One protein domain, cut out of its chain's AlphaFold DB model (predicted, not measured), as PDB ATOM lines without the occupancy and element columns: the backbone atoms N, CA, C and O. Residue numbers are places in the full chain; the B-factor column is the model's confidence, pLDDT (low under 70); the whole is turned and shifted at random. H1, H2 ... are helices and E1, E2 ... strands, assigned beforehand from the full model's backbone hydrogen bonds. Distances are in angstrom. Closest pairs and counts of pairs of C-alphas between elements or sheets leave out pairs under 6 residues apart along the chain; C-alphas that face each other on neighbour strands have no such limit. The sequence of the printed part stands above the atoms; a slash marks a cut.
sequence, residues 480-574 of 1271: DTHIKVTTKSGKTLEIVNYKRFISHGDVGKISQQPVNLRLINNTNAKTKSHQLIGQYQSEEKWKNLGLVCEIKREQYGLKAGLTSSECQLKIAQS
ATOM      1  N   ASP A 480      11.240   0.107 -29.796       76.44
ATOM      2  CA  ASP A 480      11.714   0.507 -31.125       76.44
ATOM      3  C   ASP A 480      12.981   1.377 -31.081       76.44
ATOM      4  O   ASP A 480      13.777   1.392 -32.019       76.44
ATOM      5  N   THR A 481      13.196   2.067 -29.964       83.94
ATOM      6  CA  THR A 481      14.366   2.892 -29.686       83.94
ATOM      7  C   THR A 481      15.277   2.207 -28.679       83.94
ATOM      8  O   THR A 481      14.846   1.683 -27.652       83.94
ATOM      9  N   HIS A 482      16.578   2.261 -28.939       90.81
ATOM     10  CA  HIS A 482      17.595   1.696 -28.062       90.81
ATOM     11  C   HIS A 482      18.815   2.611 -27.982       90.81
ATOM     12  O   HIS A 482      19.024   3.494 -28.813       90.81
ATOM     13  N   ILE A 483      19.646   2.394 -26.968       93.19
ATOM     14  CA  ILE A 483      20.928   3.071 -26.823       93.19
ATOM     15  C   ILE A 483      21.991   2.157 -27.418       93.19
ATOM     16  O   ILE A 483      22.307   1.095 -26.876       93.19
ATOM     17  N   LYS A 484      22.559   2.579 -28.542       93.50
ATOM     18  CA  LYS A 484      23.754   1.978 -29.115       93.50
ATOM     19  C   LYS A 484      24.959   2.439 -28.308       93.50
ATOM     20  O   LYS A 484      25.256   3.631 -28.245       93.50
ATOM     21  N   VAL A 485      25.658   1.488 -27.706       93.44
ATOM     22  CA  VAL A 485      26.878   1.737 -26.939       93.44
ATOM     23  C   VAL A 485      28.070   1.301 -27.768       93.44
ATOM     24  O   VAL A 485      28.206   0.121 -28.076       93.44
ATOM     25  N   THR A 486      28.950   2.233 -28.110       92.88
ATOM     26  CA  THR A 486      30.193   1.928 -28.824       92.88
ATOM     27  C   THR A 486      31.349   1.959 -27.835       92.88
ATOM     28  O   THR A 486      31.619   2.983 -27.212       92.88
ATOM     29  N   THR A 487      32.006   0.815 -27.655       87.88
ATOM     30  CA  THR A 487      33.193   0.702 -26.794       87.88
ATOM     31  C   THR A 487      34.419   1.302 -27.482       87.88
ATOM     32  O   THR A 487      34.467   1.383 -28.710       87.88
ATOM     33  N   LYS A 488      35.478   1.595 -26.715       84.69
ATOM     34  CA  LYS A 488      36.787   2.016 -27.253       84.69
ATOM     35  C   LYS A 488      37.378   1.045 -28.291       84.69
ATOM     36  O   LYS A 488      38.127   1.459 -29.165       84.69
ATOM     37  N   SER A 489      37.018  -0.239 -28.218       80.56
ATOM     38  CA  SER A 489      37.440  -1.273 -29.179       80.56
ATOM     39  C   SER A 489      36.653  -1.279 -30.498       80.56
ATOM     40  O   SER A 489      36.887  -2.137 -31.343       80.56
ATOM     41  N   GLY A 490      35.672  -0.384 -30.662       80.94
ATOM     42  CA  GLY A 490      34.771  -0.341 -31.817       80.94
ATOM     43  C   GLY A 490      33.600  -1.329 -31.747       80.94
ATOM     44  O   GLY A 490      32.692  -1.262 -32.572       80.94
ATOM     45  N   LYS A 491      33.560  -2.224 -30.748       83.75
ATOM     46  CA  LYS A 491      32.420  -3.132 -30.535       83.75
ATOM     47  C   LYS A 491      31.177  -2.359 -30.112       83.75
ATOM     48  O   LYS A 491      31.264  -1.492 -29.237       83.75
ATOM     49  N   THR A 492      30.034  -2.730 -30.684       88.94
ATOM     50  CA  THR A 492      28.737  -2.102 -30.421       88.94
ATOM     51  C   THR A 492      27.828  -3.021 -29.613       88.94
ATOM     52  O   THR A 492      27.581  -4.159 -30.013       88.94
ATOM     53  N   LEU A 493      27.303  -2.508 -28.506       90.31
ATOM     54  CA  LEU A 493      26.281  -3.140 -27.678       90.31
ATOM     55  C   LEU A 493      24.962  -2.381 -27.850       90.31
ATOM     56  O   LEU A 493      24.960  -1.201 -28.200       90.31
ATOM     57  N   GLU A 494      23.851  -3.041 -27.554       93.06
ATOM     58  CA  GLU A 494      22.525  -2.428 -27.596       93.06
ATOM     59  C   GLU A 494      21.877  -2.523 -26.216       93.06
ATOM     60  O   GLU A 494      21.730  -3.616 -25.660       93.06
ATOM     61  N   ILE A 495      21.513  -1.365 -25.665       93.75
ATOM     62  CA  ILE A 495      20.770  -1.237 -24.415       93.75
ATOM     63  C   ILE A 495      19.330  -0.836 -24.748       93.75
ATOM     64  O   ILE A 495      19.075   0.241 -25.279       93.75
ATOM     65  N   VAL A 496      18.391  -1.718 -24.442       92.25
ATOM     66  CA  VAL A 496      16.985  -1.669 -24.855       92.25
ATOM     67  C   VAL A 496      16.082  -1.423 -23.652       92.25
ATOM     68  O   VAL A 496      16.506  -1.573 -22.500       92.25
ATOM     69  N   ASN A 497      14.829  -1.029 -23.894       89.25
ATOM     70  CA  ASN A 497      13.851  -0.746 -22.837       89.25
ATOM     71  C   ASN A 497      14.354   0.282 -21.795       89.25
ATOM     72  O   ASN A 497      13.988   0.218 -20.615       89.25
ATOM     73  N   TYR A 498      15.229   1.211 -22.206       89.88
ATOM     74  CA  TYR A 498      15.882   2.179 -21.314       89.88
ATOM     75  C   TYR A 498      14.886   3.170 -20.699       89.88
ATOM     76  O   TYR A 498      15.076   3.584 -19.558       89.88
ATOM     77  N   LYS A 499      13.769   3.454 -21.391       84.06
ATOM     78  CA  LYS A 499      12.678   4.332 -20.924       84.06
ATOM     79  C   LYS A 499      12.058   3.885 -19.592       84.06
ATOM     80  O   LYS A 499      11.399   4.663 -18.913       84.06
ATOM     81  N   ARG A 500      12.284   2.631 -19.177       82.31
ATOM     82  CA  ARG A 500      11.880   2.110 -17.855       82.31
ATOM     83  C   ARG A 500      12.765   2.587 -16.702       82.31
ATOM     84  O   ARG A 500      12.386   2.416 -15.546       82.31
ATOM     85  N   PHE A 501      13.956   3.087 -17.008       86.19
ATOM     86  CA  PHE A 501      14.997   3.421 -16.036       86.19
ATOM     87  C   PHE A 501      15.390   4.893 -16.099       86.19
ATOM     88  O   PHE A 501      15.753   5.457 -15.070       86.19
ATOM     89  N   ILE A 502      15.335   5.491 -17.288       86.56
ATOM     90  CA  ILE A 502      15.808   6.846 -17.546       86.56
ATOM     91  C   ILE A 502      15.006   7.504 -18.677       86.56
ATOM     92  O   ILE A 502      14.603   6.824 -19.623       86.56
ATOM     93  N   SER A 503      14.763   8.816 -18.572       81.44
ATOM     94  CA  SER A 503      14.040   9.584 -19.595       81.44
ATOM     95  C   SER A 503      14.864   9.734 -20.876       81.44
ATOM     96  O   SER A 503      16.096   9.650 -20.855       81.44
ATOM     97  N   HIS A 504      14.198   9.990 -22.003       80.69
ATOM     98  CA  HIS A 504      14.894  10.209 -23.272       80.69
ATOM     99  C   HIS A 504      15.819  11.433 -23.204       80.69
ATOM    100  O   HIS A 504      16.970  11.374 -23.641       80.69
ATOM    101  N   GLY A 505      15.345  12.518 -22.580       78.44
ATOM    102  CA  GLY A 505      16.126  13.738 -22.381       78.44
ATOM    103  C   GLY A 505      17.390  13.514 -21.545       78.44
ATOM    104  O   GLY A 505      18.451  14.048 -21.873       78.44
ATOM    105  N   ASP A 506      17.321  12.682 -20.503       84.25
ATOM    106  CA  ASP A 506      18.491  12.384 -19.671       84.25
ATOM    107  C   ASP A 506      19.517  11.518 -20.404       84.25
ATOM    108  O   ASP A 506      20.717  11.753 -20.265       84.25
ATOM    109  N   VAL A 507      19.081  10.571 -21.243       85.56
ATOM    110  CA  VAL A 507      19.999   9.840 -22.135       85.56
ATOM    111  C   VAL A 507      20.708  10.809 -23.078       85.56
ATOM    112  O   VAL A 507      21.921  10.695 -23.252       85.56
ATOM    113  N   GLY A 508      19.984  11.791 -23.626       82.75
ATOM    114  CA  GLY A 508      20.555  12.867 -24.436       82.75
ATOM    115  C   GLY A 508      21.668  13.617 -23.698       82.75
ATOM    116  O   GLY A 508      22.782  13.711 -24.209       82.75
ATOM    117  N   LYS A 509      21.416  14.053 -22.458       84.25
ATOM    118  CA  LYS A 509      22.426  14.718 -21.611       84.25
ATOM    119  C   LYS A 509      23.635  13.820 -21.333       84.25
ATOM    120  O   LYS A 509      24.770  14.266 -21.466       84.25
ATOM    121  N   ILE A 510      23.409  12.551 -20.989       88.00
ATOM    122  CA  ILE A 510      24.488  11.590 -20.702       88.00
ATOM    123  C   ILE A 510      25.326  11.316 -21.954       88.00
ATOM    124  O   ILE A 510      26.540  11.171 -21.857       88.00
ATOM    125  N   SER A 511      24.702  11.273 -23.133       85.62
ATOM    126  CA  SER A 511      25.379  10.974 -24.399       85.62
ATOM    127  C   SER A 511      26.370  12.048 -24.862       85.62
ATOM    128  O   SER A 511      27.176  11.782 -25.751       85.62
ATOM    129  N   GLN A 512      26.362  13.234 -24.241       86.62
ATOM    130  CA  GLN A 512      27.289  14.324 -24.566       86.62
ATOM    131  C   GLN A 512      28.745  14.013 -24.184       86.62
ATOM    132  O   GLN A 512      29.656  14.657 -24.702       86.62
ATOM    133  N   GLN A 513      28.983  13.044 -23.293       87.75
ATOM    134  CA  GLN A 513      30.325  12.644 -22.864       87.75
ATOM    135  C   GLN A 513      30.475  11.112 -22.812       87.75
ATOM    136  O   GLN A 513      29.490  10.402 -22.606       87.75
ATOM    137  N   PRO A 514      31.697  10.567 -22.983       89.31
ATOM    138  CA  PRO A 514      31.943   9.140 -22.804       89.31
ATOM    139  C   PRO A 514      31.652   8.685 -21.369       89.31
ATOM    140  O   PRO A 514      32.024   9.358 -20.410       89.31
ATOM    141  N   VAL A 515      31.049   7.504 -21.214       92.19
ATOM    142  CA  VAL A 515      30.681   6.947 -19.902       92.19
ATOM    143  C   VAL A 515      31.322   5.591 -19.639       92.19
ATOM    144  O   VAL A 515      31.583   4.811 -20.555       92.19
ATOM    145  N   ASN A 516      31.523   5.264 -18.364       93.00
ATOM    146  CA  ASN A 516      31.856   3.901 -17.961       93.00
ATOM    147  C   ASN A 516      30.573   3.071 -17.869       93.00
ATOM    148  O   ASN A 516      29.618   3.483 -17.209       93.00
ATOM    149  N   LEU A 517      30.569   1.898 -18.503       94.31
ATOM    150  CA  LEU A 517      29.463   0.947 -18.518       94.31
ATOM    151  C   LEU A 517      29.851  -0.337 -17.773       94.31
ATOM    152  O   LEU A 517      30.968  -0.835 -17.913       94.31
ATOM    153  N   ARG A 518      28.912  -0.925 -17.030       94.88
ATOM    154  CA  ARG A 518      29.031  -2.295 -16.511       94.88
ATOM    155  C   ARG A 518      27.759  -3.100 -16.735       94.88
ATOM    156  O   ARG A 518      26.666  -2.538 -16.726       94.88
ATOM    157  N   LEU A 519      27.905  -4.414 -16.875       95.56
ATOM    158  CA  LEU A 519      26.791  -5.350 -17.011       95.56
ATOM    159  C   LEU A 519      26.579  -6.127 -15.712       95.56
ATOM    160  O   LEU A 519      27.530  -6.658 -15.136       95.56
ATOM    161  N   ILE A 520      25.332  -6.234 -15.262       95.38
ATOM    162  CA  ILE A 520      24.952  -6.989 -14.059       95.38
ATOM    163  C   ILE A 520      23.821  -7.970 -14.365       95.38
ATOM    164  O   ILE A 520      23.100  -7.798 -15.344       95.38
ATOM    165  N   ASN A 521      23.642  -8.978 -13.508       94.44
ATOM    166  CA  ASN A 521      22.517  -9.906 -13.622       94.44
ATOM    167  C   ASN A 521      21.188  -9.179 -13.396       94.44
ATOM    168  O   ASN A 521      21.039  -8.405 -12.447       94.44
ATOM    169  N   ASN A 522      20.206  -9.485 -14.237       91.88
ATOM    170  CA  ASN A 522      18.841  -9.038 -14.054       91.88
ATOM    171  C   ASN A 522      18.110  -9.960 -13.075       91.88
ATOM    172  O   ASN A 522      17.727 -11.076 -13.411       91.88
ATOM    173  N   THR A 523      17.896  -9.487 -11.852       87.06
ATOM    174  CA  THR A 523      17.150 -10.225 -10.820       87.06
ATOM    175  C   THR A 523      15.669  -9.844 -10.770       87.06
ATOM    176  O   THR A 523      14.914 -10.377  -9.957       87.06
ATOM    177  N   ASN A 524      15.221  -8.919 -11.624       80.38
ATOM    178  CA  ASN A 524      13.850  -8.432 -11.600       80.38
ATOM    179  C   ASN A 524      12.920  -9.361 -12.393       80.38
ATOM    180  O   ASN A 524      12.976  -9.439 -13.622       80.38
ATOM    181  N   ALA A 525      11.988  -9.996 -11.677       72.12
ATOM    182  CA  ALA A 525      10.998 -10.914 -12.239       72.12
ATOM    183  C   ALA A 525      10.153 -10.305 -13.377       72.12
ATOM    184  O   ALA A 525       9.736 -11.029 -14.278       72.12
ATOM    185  N   LYS A 526       9.925  -8.981 -13.378       68.06
ATOM    186  CA  LYS A 526       9.144  -8.278 -14.417       68.06
ATOM    187  C   LYS A 526       9.905  -8.067 -15.731       68.06
ATOM    188  O   LYS A 526       9.304  -7.661 -16.722       68.06
ATOM    189  N   THR A 527      11.214  -8.291 -15.739       77.50
ATOM    190  CA  THR A 527      12.094  -8.120 -16.907       77.50
ATOM    191  C   THR A 527      12.887  -9.386 -17.212       77.50
ATOM    192  O   THR A 527      13.881  -9.318 -17.921       77.50
ATOM    193  N   LYS A 528      12.437 -10.545 -16.709       77.62
ATOM    194  CA  LYS A 528      13.112 -11.847 -16.857       77.62
ATOM    195  C   LYS A 528      13.345 -12.294 -18.305       77.62
ATOM    196  O   LYS A 528      14.094 -13.235 -18.522       77.62
ATOM    197  N   SER A 529      12.696 -11.647 -19.275       77.75
ATOM    198  CA  SER A 529      12.976 -11.853 -20.699       77.75
ATOM    199  C   SER A 529      14.407 -11.471 -21.080       77.75
ATOM    200  O   SER A 529      14.878 -11.924 -22.112       77.75
ATOM    201  N   HIS A 530      15.085 -10.669 -20.252       89.62
ATOM    202  CA  HIS A 530      16.474 -10.271 -20.442       89.62
ATOM    203  C   HIS A 530      17.319 -10.698 -19.244       89.62
ATOM    204  O   HIS A 530      16.926 -10.479 -18.095       89.62
ATOM    205  N   GLN A 531      18.500 -11.252 -19.494       91.75
ATOM    206  CA  GLN A 531      19.381 -11.780 -18.451       91.75
ATOM    207  C   GLN A 531      20.255 -10.702 -17.802       91.75
ATOM    208  O   GLN A 531      20.686 -10.875 -16.661       91.75
ATOM    209  N   LEU A 532      20.520  -9.593 -18.503       94.62
ATOM    210  CA  LEU A 532      21.474  -8.567 -18.072       94.62
ATOM    211  C   LEU A 532      20.887  -7.147 -18.078       94.62
ATOM    212  O   LEU A 532      20.057  -6.793 -18.915       94.62
ATOM    213  N   ILE A 533      21.388  -6.317 -17.159       95.50
ATOM    214  CA  ILE A 533      21.143  -4.869 -17.080       95.50
ATOM    215  C   ILE A 533      22.459  -4.136 -17.349       95.50
ATOM    216  O   ILE A 533      23.492  -4.478 -16.767       95.50
ATOM    217  N   GLY A 534      22.412  -3.111 -18.200       95.06
ATOM    218  CA  GLY A 534      23.491  -2.146 -18.373       95.06
ATOM    219  C   GLY A 534      23.380  -1.019 -17.350       95.06
ATOM    220  O   GLY A 534      22.321  -0.407 -17.200       95.06
ATOM    221  N   GLN A 535      24.473  -0.731 -16.649       94.88
ATOM    222  CA  GLN A 535      24.593   0.406 -15.740       94.88
ATOM    223  C   GLN A 535      25.684   1.357 -16.212       94.88
ATOM    224  O   GLN A 535      26.708   0.906 -16.723       94.88
ATOM    225  N   TYR A 536      25.485   2.651 -15.981       93.44
ATOM    226  CA  TYR A 536      26.474   3.692 -16.240       93.44
ATOM    227  C   TYR A 536      26.931   4.349 -14.935       93.44
ATOM    228  O   TYR A 536      26.213   4.326 -13.929       93.44
ATOM    229  N   GLN A 537      28.137   4.911 -14.940       92.19
ATOM    230  CA  GLN A 537      28.692   5.617 -13.787       92.19
ATOM    231  C   GLN A 537      28.342   7.114 -13.842       92.19
ATOM    232  O   GLN A 537      28.626   7.782 -14.830       92.19
ATOM    233  N   SER A 538      27.742   7.638 -12.770       85.81
ATOM    234  CA  SER A 538      27.377   9.051 -12.587       85.81
ATOM    235  C   SER A 538      27.642   9.444 -11.135       85.81
ATOM    236  O   SER A 538      27.125   8.788 -10.232       85.81
ATOM    237  N   GLU A 539      28.453  10.487 -10.910       80.44
ATOM    238  CA  GLU A 539      28.786  11.000  -9.562       80.44
ATOM    239  C   GLU A 539      29.251   9.883  -8.604       80.44
ATOM    240  O   GLU A 539      28.724   9.711  -7.507       80.44
ATOM    241  N   GLU A 540      30.177   9.041  -9.078       79.19
ATOM    242  CA  GLU A 540      30.714   7.858  -8.374       79.19
ATOM    243  C   GLU A 540      29.705   6.735  -8.050       79.19
ATOM    244  O   GLU A 540      30.091   5.679  -7.545       79.19
ATOM    245  N   LYS A 541      28.426   6.884  -8.413       89.69
ATOM    246  CA  LYS A 541      27.389   5.856  -8.251       89.69
ATOM    247  C   LYS A 541      27.031   5.208  -9.584       89.69
ATOM    248  O   LYS A 541      27.022   5.835 -10.639       89.69
ATOM    249  N   TRP A 542      26.693   3.924  -9.529       91.50
ATOM    250  CA  TRP A 542      26.199   3.186 -10.689       91.50
ATOM    251  C   TRP A 542      24.682   3.301 -10.779       91.50
ATOM    252  O   TRP A 542      23.975   2.909  -9.850       91.50
ATOM    253  N   LYS A 543      24.191   3.815 -11.903       92.62
ATOM    254  CA  LYS A 543      22.763   3.974 -12.194       92.62
ATOM    255  C   LYS A 543      22.366   3.057 -13.351       92.62
ATOM    256  O   LYS A 543      23.179   2.761 -14.226       92.62
ATOM    257  N   ASN A 544      21.127   2.570 -13.342       93.38
ATOM    258  CA  ASN A 544      20.611   1.727 -14.420       93.38
ATOM    259  C   ASN A 544      20.441   2.556 -15.693       93.38
ATOM    260  O   ASN A 544      19.825   3.616 -15.652       93.38
ATOM    261  N   LEU A 545      20.976   2.053 -16.802       93.25
ATOM    262  CA  LEU A 545      20.811   2.641 -18.126       93.25
ATOM    263  C   LEU A 545      19.683   1.940 -18.895       93.25
ATOM    264  O   LEU A 545      18.863   2.599 -19.512       93.25
ATOM    265  N   GLY A 546      19.615   0.606 -18.834       93.69
ATOM    266  CA  GLY A 546      18.587  -0.195 -19.510       93.69
ATOM    267  C   GLY A 546      18.895  -1.694 -19.504       93.69
ATOM    268  O   GLY A 546      19.829  -2.137 -18.834       93.69
ATOM    269  N   LEU A 547      18.117  -2.488 -20.243       94.69
ATOM    270  CA  LEU A 547      18.343  -3.933 -20.409       94.69
ATOM    271  C   LEU A 547      19.324  -4.190 -21.559       94.69
ATOM    272  O   LEU A 547      19.376  -3.406 -22.495       94.69
ATOM    273  N   VAL A 548      20.104  -5.269 -21.523       93.81
ATOM    274  CA  VAL A 548      21.004  -5.627 -22.640       93.81
ATOM    275  C   VAL A 548      20.245  -6.458 -23.669       93.81
ATOM    276  O   VAL A 548      19.695  -7.483 -23.288       93.81
ATOM    277  N   CYS A 549      20.256  -6.065 -24.948       91.69
ATOM    278  CA  CYS A 549      19.592  -6.805 -26.030       91.69
ATOM    279  C   CYS A 549      20.034  -8.278 -26.066       91.69
ATOM    280  O   CYS A 549      21.235  -8.570 -26.140       91.69
ATOM    281  N   GLU A 550      19.075  -9.207 -26.061       88.44
ATOM    282  CA  GLU A 550      19.367 -10.643 -25.968       88.44
ATOM    283  C   GLU A 550      20.087 -11.177 -27.212       88.44
ATOM    284  O   GLU A 550      21.034 -11.950 -27.083       88.44
ATOM    285  N   ILE A 551      19.743 -10.676 -28.405       87.75
ATOM    286  CA  ILE A 551      20.421 -11.052 -29.659       87.75
ATOM    287  C   ILE A 551      21.918 -10.729 -29.569       87.75
ATOM    288  O   ILE A 551      22.769 -11.561 -29.881       87.75
ATOM    289  N   LYS A 552      22.262  -9.523 -29.099       87.50
ATOM    290  CA  LYS A 552      23.660  -9.096 -28.943       87.50
ATOM    291  C   LYS A 552      24.354  -9.803 -27.781       87.50
ATOM    292  O   LYS A 552      25.552 -10.069 -27.867       87.50
ATOM    293  N   ARG A 553      23.620 -10.130 -26.712       90.12
ATOM    294  CA  ARG A 553      24.131 -10.929 -25.590       90.12
ATOM    295  C   ARG A 553      24.584 -12.303 -26.059       90.12
ATOM    296  O   ARG A 553      25.694 -12.699 -25.718       90.12
ATOM    297  N   GLU A 554      23.753 -12.998 -26.829       83.94
ATOM    298  CA  GLU A 554      24.063 -14.320 -27.378       83.94
ATOM    299  C   GLU A 554      25.196 -14.240 -28.397       83.94
ATOM    300  O   GLU A 554      26.202 -14.928 -28.232       83.94
ATOM    301  N   GLN A 555      25.097 -13.318 -29.363       82.50
ATOM    302  CA  GLN A 555      26.105 -13.112 -30.407       82.50
ATOM    303  C   GLN A 555      27.517 -12.884 -29.841       82.50
ATOM    304  O   GLN A 555      28.495 -13.368 -30.405       82.50
ATOM    305  N   TYR A 556      27.640 -12.133 -28.740       82.81
ATOM    306  CA  TYR A 556      28.935 -11.797 -28.137       82.81
ATOM    307  C   TYR A 556      29.235 -12.546 -26.831       82.81
ATOM    308  O   TYR A 556      30.235 -12.242 -26.177       82.81
ATOM    309  N   GLY A 557      28.388 -13.497 -26.424       85.00
ATOM    310  CA  GLY A 557      28.553 -14.259 -25.182       85.00
ATOM    311  C   GLY A 557      28.651 -13.388 -23.920       85.00
ATOM    312  O   GLY A 557      29.442 -13.691 -23.022       85.00
ATOM    313  N   LEU A 558      27.895 -12.287 -23.852       88.69
ATOM    314  CA  LEU A 558      27.989 -11.307 -22.764       88.69
ATOM    315  C   LEU A 558      27.515 -11.903 -21.430       88.69
ATOM    316  O   LEU A 558      26.509 -12.612 -21.365       88.69
ATOM    317  N   LYS A 559      28.227 -11.571 -20.348       92.62
ATOM    318  CA  LYS A 559      27.956 -12.036 -18.978       92.62
ATOM    319  C   LYS A 559      28.016 -10.876 -17.985       92.62
ATOM    320  O   LYS A 559      28.630  -9.842 -18.251       92.62
ATOM    321  N   ALA A 560      27.394 -11.058 -16.823       92.38
ATOM    322  CA  ALA A 560      27.514 -10.110 -15.722       92.38
ATOM    323  C   ALA A 560      28.969  -9.989 -15.235       92.38
ATOM    324  O   ALA A 560      29.735 -10.949 -15.288       92.38
ATOM    325  N   GLY A 561      29.336  -8.803 -14.754       89.00
ATOM    326  CA  GLY A 561      30.692  -8.467 -14.311       89.00
ATOM    327  C   GLY A 561      31.567  -7.828 -15.392       89.00
ATOM    328  O   GLY A 561      32.620  -7.284 -15.069       89.00
ATOM    329  N   LEU A 562      31.132  -7.827 -16.659       89.44
ATOM    330  CA  LEU A 562      31.827  -7.111 -17.730       89.44
ATOM    331  C   LEU A 562      31.746  -5.596 -17.511       89.44
ATOM    332  O   LEU A 562      30.671  -5.052 -17.254       89.44
ATOM    333  N   THR A 563      32.888  -4.920 -17.641       90.81
ATOM    334  CA  THR A 563      33.031  -3.462 -17.544       90.81
ATOM    335  C   THR A 563      33.689  -2.919 -18.809       90.81
ATOM    336  O   THR A 563      34.481  -3.597 -19.463       90.81
ATOM    337  N   SER A 564      33.326  -1.706 -19.208       90.19
ATOM    338  CA  SER A 564      33.899  -1.012 -20.362       90.19
ATOM    339  C   SER A 564      33.986   0.475 -20.054       90.19
ATOM    340  O   SER A 564      33.011   1.071 -19.605       90.19
ATOM    341  N   SER A 565      35.156   1.070 -20.264       90.38
ATOM    342  CA  SER A 565      35.386   2.501 -20.057       90.38
ATOM    343  C   SER A 565      35.254   3.291 -21.357       90.38
ATOM    344  O   SER A 565      35.343   2.720 -22.446       90.38
ATOM    345  N   GLU A 566      35.032   4.603 -21.228       90.12
ATOM    346  CA  GLU A 566      34.987   5.552 -22.356       90.12
ATOM    347  C   GLU A 566      33.993   5.145 -23.465       90.12
ATOM    348  O   GLU A 566      34.264   5.276 -24.658       90.12
ATOM    349  N   CYS A 567      32.831   4.616 -23.084       91.88
ATOM    350  CA  CYS A 567      31.807   4.200 -24.032       91.88
ATOM    351  C   CYS A 567      31.032   5.409 -24.565       91.88
ATOM    352  O   CYS A 567      30.558   6.236 -23.788       91.88
ATOM    353  N   GLN A 568      30.838   5.472 -25.881       93.25
ATOM    354  CA  GLN A 568      29.976   6.469 -26.515       93.25
ATOM    355  C   GLN A 568      28.547   5.943 -26.618       93.25
ATOM    356  O   GLN A 568      28.328   4.820 -27.081       93.25
ATOM    357  N   LEU A 569      27.579   6.760 -26.206       93.50
ATOM    358  CA  LEU A 569      26.158   6.440 -26.295       93.50
ATOM    359  C   LEU A 569      25.539   7.178 -27.477       93.50
ATOM    360  O   LEU A 569      25.766   8.370 -27.656       93.50
ATOM    361  N   LYS A 570      24.715   6.487 -28.260       90.81
ATOM    362  CA  LYS A 570      23.873   7.110 -29.279       90.81
ATOM    363  C   LYS A 570      22.501   6.460 -29.272       90.81
ATOM    364  O   LYS A 570      22.401   5.237 -29.263       90.81
ATOM    365  N   ILE A 571      21.453   7.269 -29.310       87.25
ATOM    366  CA  ILE A 571      20.096   6.760 -29.496       87.25
ATOM    367  C   ILE A 571      19.948   6.311 -30.953       87.25
ATOM    368  O   ILE A 571      20.314   7.036 -31.880       87.25
ATOM    369  N   ALA A 572      19.458   5.094 -31.147       87.00
ATOM    370  CA  ALA A 572      19.257   4.477 -32.447       87.00
ATOM    371  C   ALA A 572      17.879   3.811 -32.518       87.00
ATOM    372  O   ALA A 572      17.256   3.517 -31.494       87.00
ATOM    373  N   GLN A 573      17.413   3.580 -33.742       84.00
ATOM    374  CA  GLN A 573      16.195   2.827 -34.012       84.00
ATOM    375  C   GLN A 573      16.535   1.370 -34.323       84.00
ATOM    376  O   GLN A 573      17.566   1.062 -34.924       84.00
ATOM    377  N   SER A 574      15.673   0.474 -33.863       81.81
ATOM    378  CA  SER A 574      15.674  -0.937 -34.233       81.81
ATOM    379  C   SER A 574      15.148  -1.110 -35.661       81.81
ATOM    380  O   SER A 574      14.432  -0.250 -36.171       81.81
TER     381      SER A 574
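Overview. This is residues 480 to 574 of the 1271 residues of an uncharacterized protein of Crocosphaera watsonii WH 0003 (UniProt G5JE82). The six strands E1 to E6 form a small closed barrel, and the short helices H1 and H2 pack on its outside, H1 by E6 and H2 by E2. E6, the longest strand, bends sharply, so that its first part pairs with E3 and its later part with E1, which closes the ring. The printed part has 95 residues with two named helices and six named strands, in the order E1 E2 H1 E3 E4 E5 H2 E6; the class is mixed, helices and strands. Round the ring run E1, E2, E5, E4, E3, E6 and back to E1, each pair of neighbours antiparallel. The whole is compact and rounded, with a radius of gyration of the C-alphas of 12.0 A and spans of 31 by 29 by 28 A.

Along the chain. Find C-alpha 481 at (14.366, 2.892, -29.686); from there E1 runs over residues 481 to 486, 15.9 A long. E2 follows at residues 492 to 496, 13.0 A, and helix H1 at residues 504 to 511, 10.6 A. Look next at C-alpha 515, at (30.681, 6.947, -19.902), where E3 begins; it runs to residue 521, 19.8 A. E4 is residues 532 to 538, 19.4 A, and E5 is residues 541 to 548, 19.5 A, with a bend of 55 degrees at residue 545. H2 is residues 550 to 555, 8.4 A. E6, residues 563 to 573, measures 24.4 A, bends by 91 degrees at residue 566 and ends at C-alpha 573, (16.195, 2.827, -34.012).

Arrangement. Begin with the hairpin of E1 and E2, where N 483 and O 495 are 2.8 A apart, within hydrogen-bond range. E2 has E1 on one side and E5 on the other; N 496 and O 547 are 2.8 A apart. E3, E4 and E5 make a meander, each strand the antiparallel neighbour of the one before, with N 535 and O 518 at 2.8 A and N 534 and O 546 at 2.8 A. E6 pairs with E3 over residues 563 to 567, N 517 and O 564 being 2.8 A apart, and with E1 over residues 568 to 573, N 484 and O 570 being 2.8 A apart. H1 is on the barrel, outside it, at a height of 7.6 A over the sheet and over none of the strands; its closest C-alphas to E6 are Ser 511 and Leu 569, 5.0 A. H2 is also outside; its closest C-alphas to E2 are Lys 552 and Leu 493, 6.6 A. H1 and H2 are apart. In both helices every O i to N i+4 pair is within hydrogen-bond range.

Size, cuts and confidence. The C-alphas of Ser 489 and Ala 525, the two farthest apart, are 32.8 A from each other. The printed part has no cut, and no link is long. Mean pLDDT of the printed part is 88.0; look at residue 526 for the one value under 70.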